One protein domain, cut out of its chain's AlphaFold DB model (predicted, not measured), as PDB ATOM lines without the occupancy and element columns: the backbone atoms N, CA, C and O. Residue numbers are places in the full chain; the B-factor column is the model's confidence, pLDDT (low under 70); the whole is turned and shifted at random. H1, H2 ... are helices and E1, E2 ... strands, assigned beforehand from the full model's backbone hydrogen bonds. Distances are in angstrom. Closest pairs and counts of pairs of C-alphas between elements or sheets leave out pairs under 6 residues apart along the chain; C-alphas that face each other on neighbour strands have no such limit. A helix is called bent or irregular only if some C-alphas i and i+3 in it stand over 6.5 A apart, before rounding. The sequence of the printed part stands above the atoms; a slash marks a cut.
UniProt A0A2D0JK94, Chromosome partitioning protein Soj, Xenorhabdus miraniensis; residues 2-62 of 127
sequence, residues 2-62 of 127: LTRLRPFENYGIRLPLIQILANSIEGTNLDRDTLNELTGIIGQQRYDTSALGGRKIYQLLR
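This is residues 2 to 62 of the 127 residues of the protein "Chromosome partitioning protein Soj" of Xenorhabdus miraniensis (UniProt A0A2D0JK94). The long, loose shape is a two-strand ribbon, E1 and E2, with helix H2 running back beside it, and a short helix, H1, set off at one end. The 61 printed residues hold H1, E1, H2 and E2 in that order, a mixed class with a parallel sheet E1 = E2; the radius of gyration of the C-alphas is 14.3 A and the spans are 45 by 20 by 16 A.

H1, residues 2 to 11, begins at C-alpha 2 (193.801, 105.455, 239.322) and is irregular, but only just: C-alphas 4 and 7 are 7.0 A apart. E1, residues 18 to 25, measures 20.1 A. H2, residues 29 to 43, measures 20.8 A. E2, residues 58 to 62, ends at C-alpha 62 (176.528, 111.291, 224.240).

E1, H2 and E2 form a strand-helix-strand unit, parallel neighbour strands with a helix between, its crossover right-handed. N 20 and O 59 are 2.8 A apart, within hydrogen-bond range. The closest C-alphas of H2 and E2, Ile 42 and Tyr 58, are 6.4 A apart. H1 is apart from H2 and E2. In H2 every O i to N i+4 pair is within range; in H1 0 of 6, with 6 of 7 O i to N i+3 pairs.

The printed part has no cut; the link from H2 to E2 is long, 14 residues. Residue 51 is under pLDDT 70.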
ATOM      1  N   LEU A   2     193.001 105.016 240.483       71.81
ATOM      2  CA  LEU A   2     193.801 105.455 239.322       71.81
ATOM      3  C   LEU A   2     195.198 105.994 239.663       71.81
ATOM      4  O   LEU A   2     196.128 105.827 238.885       71.81
ATOM      5  N   THR A   3     195.369 106.542 240.868       75.19
ATOM      6  CA  THR A   3     196.675 106.866 241.471       75.19
ATOM      7  C   THR A   3     197.692 105.732 241.350       75.19
ATOM      8  O   THR A   3     198.870 105.983 241.112       75.19
ATOM      9  N   ARG A   4     197.237 104.479 241.494       83.44
ATOM     10  CA  ARG A   4     198.089 103.284 241.437       83.44
ATOM     11  C   ARG A   4     198.568 102.955 240.026       83.44
ATOM     12  O   ARG A   4     199.509 102.189 239.891       83.44
ATOM     13  N   LEU A   5     197.931 103.517 238.997       83.19
ATOM     14  CA  LEU A   5     198.319 103.302 237.607       83.19
ATOM     15  C   LEU A   5     199.359 104.325 237.124       83.19
ATOM     16  O   LEU A   5     200.037 104.072 236.135       83.19
ATOM     17  N   ARG A   6     199.547 105.445 237.836       82.19
ATOM     18  CA  ARG A   6     200.525 106.491 237.482       82.19
ATOM     19  C   ARG A   6     201.939 105.949 237.189       82.19
ATOM     20  O   ARG A   6     202.530 106.412 236.218       82.19
ATOM     21  N   PRO A   7     202.498 104.973 237.938       88.56
ATOM     22  CA  PRO A   7     203.836 104.455 237.644       88.56
ATOM     23  C   PRO A   7     203.991 103.854 236.240       88.56
ATOM     24  O   PRO A   7     205.102 103.847 235.721       88.56
ATOM     25  N   PHE A   8     202.910 103.390 235.600       88.38
ATOM     26  CA  PHE A   8     202.961 102.872 234.227       88.38
ATOM     27  C   PHE A   8     203.337 103.949 233.203       88.38
ATOM     28  O   PHE A   8     203.954 103.643 232.185       88.38
ATOM     29  N   GLU A   9     203.064 105.219 233.500       87.25
ATOM     30  CA  GLU A   9     203.439 106.333 232.625       87.25
ATOM     31  C   GLU A   9     204.955 106.531 232.554       87.25
ATOM     32  O   GLU A   9     205.465 106.926 231.508       87.25
ATOM     33  N   ASN A  10     205.695 106.160 233.608       89.31
ATOM     34  CA  ASN A  10     207.163 106.156 233.592       89.31
ATOM     35  C   ASN A  10     207.730 105.131 232.594       89.31
ATOM     36  O   ASN A  10     208.867 105.269 232.154       89.31
ATOM     37  N   TYR A  11     206.935 104.127 232.215       93.56
ATOM     38  CA  TYR A  11     207.264 103.147 231.178       93.56
ATOM     39  C   TYR A  11     206.720 103.543 229.793       93.56
ATOM     40  O   TYR A  11     206.711 102.727 228.875       93.56
ATOM     41  N   GLY A  12     206.228 104.776 229.629       91.88
ATOM     42  CA  GLY A  12     205.648 105.266 228.375       91.88
ATOM     43  C   GLY A  12     204.212 104.798 228.106       91.88
ATOM     44  O   GLY A  12     203.661 105.103 227.046       91.88
ATOM     45  N   ILE A  13     203.576 104.089 229.046       90.25
ATOM     46  CA  ILE A  13     202.181 103.652 228.914       90.25
ATOM     47  C   ILE A  13     201.274 104.840 229.220       90.25
ATOM     48  O   ILE A  13     201.257 105.350 230.337       90.25
ATOM     49  N   ARG A  14     200.475 105.269 228.244       86.44
ATOM     50  CA  ARG A  14     199.466 106.308 228.480       86.44
ATOM     51  C   ARG A  14     198.284 105.707 229.226       86.44
ATOM     52  O   ARG A  14     197.731 104.699 228.788       86.44
ATOM     53  N   LEU A  15     197.872 106.344 230.318       84.75
ATOM     54  CA  LEU A  15     196.637 105.954 230.992       84.75
ATOM     55  C   LEU A  15     195.439 106.143 230.050       84.75
ATOM     56  O   LEU A  15     195.357 107.174 229.376       84.75
ATOM     57  N   PRO A  16     194.521 105.164 229.987       85.50
ATOM     58  CA  PRO A  16     193.395 105.231 229.074       85.50
ATOM     59  C   PRO A  16     192.399 106.302 229.514       85.50
ATOM     60  O   PRO A  16     192.215 106.569 230.705       85.50
ATOM     61  N   LEU A  17     191.714 106.877 228.530       89.19
ATOM     62  CA  LEU A  17     190.509 107.652 228.772       89.19
ATOM     63  C   LEU A  17     189.397 106.706 229.243       89.19
ATOM     64  O   LEU A  17     189.166 105.661 228.641       89.19
ATOM     65  N   ILE A  18     188.699 107.080 230.309       91.44
ATOM     66  CA  ILE A  18     187.558 106.341 230.840       91.44
ATOM     67  C   ILE A  18     186.292 106.949 230.253       91.44
ATOM     68  O   ILE A  18     185.885 108.057 230.609       91.44
ATOM     69  N   GLN A  19     185.664 106.201 229.356       95.00
ATOM     70  CA  GLN A  19     184.388 106.566 228.759       95.00
ATOM     71  C   GLN A  19     183.244 105.968 229.585       95.00
ATOM     72  O   GLN A  19     183.251 104.784 229.915       95.00
ATOM     73  N   ILE A  20     182.275 106.801 229.953       95.94
ATOM     74  CA  ILE A  20     181.130 106.439 230.789       95.94
ATOM     75  C   ILE A  20     179.895 106.388 229.894       95.94
ATOM     76  O   ILE A  20     179.555 107.381 229.254       95.94
ATOM     77  N   LEU A  21     179.216 105.243 229.874       97.62
ATOM     78  CA  LEU A  21     177.943 105.052 229.188       97.62
ATOM     79  C   LEU A  21     176.807 105.080 230.208       97.62
ATOM     80  O   LEU A  21     176.776 104.256 231.122       97.62
ATOM     81  N   ALA A  22     175.858 105.997 230.037       96.56
ATOM     82  CA  ALA A  22     174.625 105.959 230.807       96.56
ATOM     83  C   ALA A  22     173.680 104.907 230.213       96.56
ATOM     84  O   ALA A  22     173.305 104.982 229.039       96.56
ATOM     85  N   ASN A  23     173.315 103.924 231.030       96.00
ATOM     86  CA  ASN A  23     172.513 102.778 230.629       96.00
ATOM     87  C   ASN A  23     171.246 102.669 231.483       96.00
ATOM     88  O   ASN A  23     171.250 103.089 232.636       96.00
ATOM     89  N   SER A  24     170.205 102.048 230.923       94.50
ATOM     90  CA  SER A  24     168.912 101.797 231.567       94.50
ATOM     91  C   SER A  24     168.201 103.074 232.023       94.50
ATOM     92  O   SER A  24     167.697 103.145 233.136       94.50
ATOM     93  N   ILE A  25     168.167 104.086 231.154       94.69
ATOM     94  CA  ILE A  25     167.525 105.373 231.446       94.69
ATOM     95  C   ILE A  25     166.012 105.272 231.209       94.69
ATOM     96  O   ILE A  25     165.578 104.949 230.104       94.69
ATOM     97  N   GLU A  26     165.204 105.568 232.225       93.38
ATOM     98  CA  GLU A  26     163.733 105.537 232.132       93.38
ATOM     99  C   GLU A  26     163.149 106.835 231.548       93.38
ATOM    100  O   GLU A  26     162.029 106.857 231.036       93.38
ATOM    101  N   GLY A  27     163.916 107.926 231.582       89.94
ATOM    102  CA  GLY A  27     163.520 109.229 231.042       89.94
ATOM    103  C   GLY A  27     162.736 110.089 232.037       89.94
ATOM    104  O   GLY A  27     162.057 111.046 231.643       89.94
ATOM    105  N   THR A  28     162.839 109.780 233.328       94.69
ATOM    106  CA  THR A  28     162.233 110.555 234.415       94.69
ATOM    107  C   THR A  28     162.911 111.924 234.585       94.69
ATOM    108  O   THR A  28     163.963 112.203 234.001       94.69
ATOM    109  N   ASN A  29     162.311 112.820 235.381       95.75
ATOM    110  CA  ASN A  29     162.997 114.054 235.800       95.75
ATOM    111  C   ASN A  29     164.293 113.728 236.560       95.75
ATOM    112  O   ASN A  29     165.326 114.325 236.277       95.75
ATOM    113  N   LEU A  30     164.251 112.724 237.445       95.69
ATOM    114  CA  LEU A  30     165.402 112.297 238.237       95.69
ATOM    115  C   LEU A  30     166.565 111.820 237.358       95.69
ATOM    116  O   LEU A  30     167.711 112.180 237.621       95.69
ATOM    117  N   ASP A  31     166.283 111.073 236.287       94.75
ATOM    118  CA  ASP A  31     167.319 110.649 235.338       94.75
ATOM    119  C   ASP A  31     167.989 111.852 234.671       94.75
ATOM    120  O   ASP A  31     169.213 111.904 234.544       94.75
ATOM    121  N   ARG A  32     167.191 112.845 234.255       94.31
ATOM    122  CA  ARG A  32     167.714 114.071 233.638       94.31
ATOM    123  C   ARG A  32     168.592 114.849 234.606       94.31
ATOM    124  O   ARG A  32     169.688 115.249 234.221       94.31
ATOM    125  N   ASP A  33     168.132 115.029 235.837       97.12
ATOM    126  CA  ASP A  33     168.858 115.773 236.865       97.12
ATOM    127  C   ASP A  33     170.167 115.063 237.225       97.12
ATOM    128  O   ASP A  33     171.227 115.690 237.221       97.12
ATOM    129  N   THR A  34     170.128 113.737 237.391       96.44
ATOM    130  CA  THR A  34     171.310 112.904 237.664       96.44
ATOM    131  C   THR A  34     172.333 112.983 236.527       96.44
ATOM    132  O   THR A  34     173.531 113.150 236.767       96.44
ATOM    133  N   LEU A  35     171.893 112.906 235.266       95.88
ATOM    134  CA  LEU A  35     172.785 113.019 234.106       95.88
ATOM    135  C   LEU A  35     173.382 114.421 233.968       95.88
ATOM    136  O   LEU A  35     174.552 114.553 233.598       95.88
ATOM    137  N   ASN A  36     172.601 115.462 234.256       96.38
ATOM    138  CA  ASN A  36     173.078 116.842 234.254       96.38
ATOM    139  C   ASN A  36     174.117 117.061 235.358       96.38
ATOM    140  O   ASN A  36     175.169 117.649 235.098       96.38
ATOM    141  N   GLU A  37     173.873 116.535 236.558       96.94
ATOM    142  CA  GLU A  37     174.832 116.582 237.658       96.94
ATOM    143  C   GLU A  37     176.121 115.834 237.306       96.94
ATOM    144  O   GLU A  37     177.206 116.400 237.437       96.94
ATOM    145  N   LEU A  38     176.022 114.611 236.773       96.06
ATOM    146  CA  LEU A  38     177.181 113.835 236.324       96.06
ATOM    147  C   LEU A  38     177.975 114.578 235.240       96.06
ATOM    148  O   LEU A  38     179.207 114.631 235.286       96.06
ATOM    149  N   THR A  39     177.276 115.198 234.288       95.75
ATOM    150  CA  THR A  39     177.889 116.045 233.253       95.75
ATOM    151  C   THR A  39     178.635 117.220 233.886       95.75
ATOM    152  O   THR A  39     179.772 117.501 233.498       95.75
ATOM    153  N   GLY A  40     178.042 117.867 234.893       95.88
ATOM    154  CA  GLY A  40     178.667 118.933 235.672       95.88
ATOM    155  C   GLY A  40     179.912 118.461 236.426       95.88
ATOM    156  O   GLY A  40     180.964 119.082 236.299       95.88
ATOM    157  N   ILE A  41     179.837 117.331 237.136       94.31
ATOM    158  CA  ILE A  41     180.967 116.728 237.865       94.31
ATOM    159  C   ILE A  41     182.138 116.453 236.918       94.31
ATOM    160  O   ILE A  41     183.279 116.812 237.221       94.31
ATOM    161  N   ILE A  42     181.866 115.854 235.754       93.12
ATOM    162  CA  ILE A  42     182.893 115.517 234.764       93.12
ATOM    163  C   ILE A  42     183.466 116.776 234.103       93.12
ATOM    164  O   ILE A  42     184.683 116.877 233.923       93.12
ATOM    165  N   GLY A  43     182.604 117.724 233.730       91.19
ATOM    166  CA  GLY A  43     182.979 118.962 233.047       91.19
ATOM    167  C   GLY A  43     183.786 119.918 233.921       91.19
ATOM    168  O   GLY A  43     184.762 120.487 233.445       91.19
ATOM    169  N   GLN A  44     183.416 120.040 235.195       92.19
ATOM    170  CA  GLN A  44     184.056 120.918 236.182       92.19
ATOM    171  C   GLN A  44     185.166 120.215 236.979       92.19
ATOM    172  O   GLN A  44     185.719 120.802 237.903       92.19
ATOM    173  N   GLN A  45     185.470 118.955 236.655       88.94
ATOM    174  CA  GLN A  45     186.477 118.143 237.341       88.94
ATOM    175  C   GLN A  45     186.275 118.066 238.867       88.94
ATOM    176  O   GLN A  45     187.237 118.134 239.630       88.94
ATOM    177  N   ARG A  46     185.025 117.896 239.330       89.94
ATOM    178  CA  ARG A  46     184.660 117.765 240.761       89.94
ATOM    179  C   ARG A  46     185.022 116.378 241.328       89.94
ATOM    180  O   ARG A  46     184.202 115.716 241.953       89.94
ATOM    181  N   TYR A  47     186.241 115.922 241.063       86.00
ATOM    182  CA  TYR A  47     186.839 114.664 241.513       86.00
ATOM    183  C   TYR A  47     188.347 114.865 241.723       86.00
ATOM    184  O   TYR A  47     188.920 115.843 241.247       86.00
ATOM    185  N   ASP A  48     189.007 113.949 242.436       83.44
ATOM    186  CA  ASP A  48     190.447 114.066 242.693       83.44
ATOM    187  C   ASP A  48     191.266 113.940 241.395       83.44
ATOM    188  O   ASP A  48     191.436 112.857 240.828       83.44
ATOM    189  N   THR A  49     191.784 115.076 240.928       78.62
ATOM    190  CA  THR A  49     192.658 115.195 239.755       78.62
ATOM    191  C   THR A  49     194.136 115.332 240.119       78.62
ATOM    192  O   THR A  49     194.988 115.265 239.224       78.62
ATOM    193  N   SER A  50     194.474 115.480 241.407       74.62
ATOM    194  CA  SER A  50     195.855 115.676 241.883       74.62
ATOM    195  C   SER A  50     196.746 114.495 241.487       74.62
ATOM    196  O   SER A  50     197.873 114.645 241.008       74.62
ATOM    197  N   ALA A  51     196.162 113.302 241.559       66.62
ATOM    198  CA  ALA A  51     196.702 112.025 241.132       66.62
ATOM    199  C   ALA A  51     196.993 111.912 239.629       66.62
ATOM    200  O   ALA A  51     197.765 111.046 239.214       66.62
ATOM    201  N   LEU A  52     196.443 112.799 238.808       71.25
ATOM    202  CA  LEU A  52     196.408 112.648 237.354       71.25
ATOM    203  C   LEU A  52     196.985 113.855 236.616       71.25
ATOM    204  O   LEU A  52     196.885 113.920 235.391       71.25
ATOM    205  N   GLY A  53     197.608 114.788 237.344       75.12
ATOM    206  CA  GLY A  53     198.231 115.976 236.762       75.12
ATOM    207  C   GLY A  53     197.212 116.913 236.113       75.12
ATOM    208  O   GLY A  53     197.489 117.467 235.057       75.12
ATOM    209  N   GLY A  54     196.003 117.015 236.680       76.44
ATOM    210  CA  GLY A  54     194.943 117.894 236.166       76.44
ATOM    211  C   GLY A  54     194.275 117.427 234.864       76.44
ATOM    212  O   GLY A  54     193.375 118.098 234.360       76.44
ATOM    213  N   ARG A  55     194.671 116.276 234.307       80.19
ATOM    214  CA  ARG A  55     194.120 115.764 233.045       80.19
ATOM    215  C   ARG A  55     192.657 115.355 233.178       80.19
ATOM    216  O   ARG A  55     192.237 114.771 234.178       80.19
ATOM    217  N   LYS A  56     191.896 115.584 232.108       85.12
ATOM    218  CA  LYS A  56     190.534 115.070 231.966       85.12
ATOM    219  C   LYS A  56     190.586 113.617 231.504       85.12
ATOM    220  O   LYS A  56     190.828 113.340 230.334       85.12
ATOM    221  N   ILE A  57     190.374 112.703 232.442       86.81
ATOM    222  CA  ILE A  57     190.413 111.257 232.189       86.81
ATOM    223  C   ILE A  57     189.027 110.622 232.070       86.81
ATOM    224  O   ILE A  57     188.933 109.464 231.689       86.81
ATOM    225  N   TYR A  58     187.966 111.354 232.408       91.62
ATOM    226  CA  TYR A  58     186.594 110.882 232.289       91.62
ATOM    227  C   TYR A  58     185.889 111.609 231.150       91.62
ATOM    228  O   TYR A  58     185.965 112.839 231.031       91.62
ATOM    229  N   GLN A  59     185.162 110.848 230.345       93.88
ATOM    230  CA  GLN A  59     184.295 111.353 229.293       93.88
ATOM    231  C   GLN A  59     182.936 110.668 229.404       93.88
ATOM    232  O   GLN A  59     182.851 109.451 229.305       93.88
ATOM    233  N   LEU A  60     181.870 111.445 229.588       96.25
ATOM    234  CA  LEU A  60     180.513 110.928 229.431       96.25
ATOM    235  C   LEU A  60     180.201 110.821 227.937       96.25
ATOM    236  O   LEU A  60     180.376 111.802 227.207       96.25
ATOM    237  N   LEU A  61     179.763 109.645 227.499       97.38
ATOM    238  CA  LEU A  61     179.296 109.425 226.137       97.38
ATOM    239  C   LEU A  61     177.960 110.148 225.918       97.38
ATOM    240  O   LEU A  61     177.127 110.266 226.821       97.38
ATOM    241  N   ARG A  62     177.768 110.662 224.705       96.19
ATOM    242  CA  ARG A  62     176.528 111.291 224.240       96.19
ATOM    243  C   ARG A  62     175.440 110.249 224.058       96.19
ATOM    244  O   ARG A  62     174.279 110.537 224.352       96.19
TER     245      ARG A  62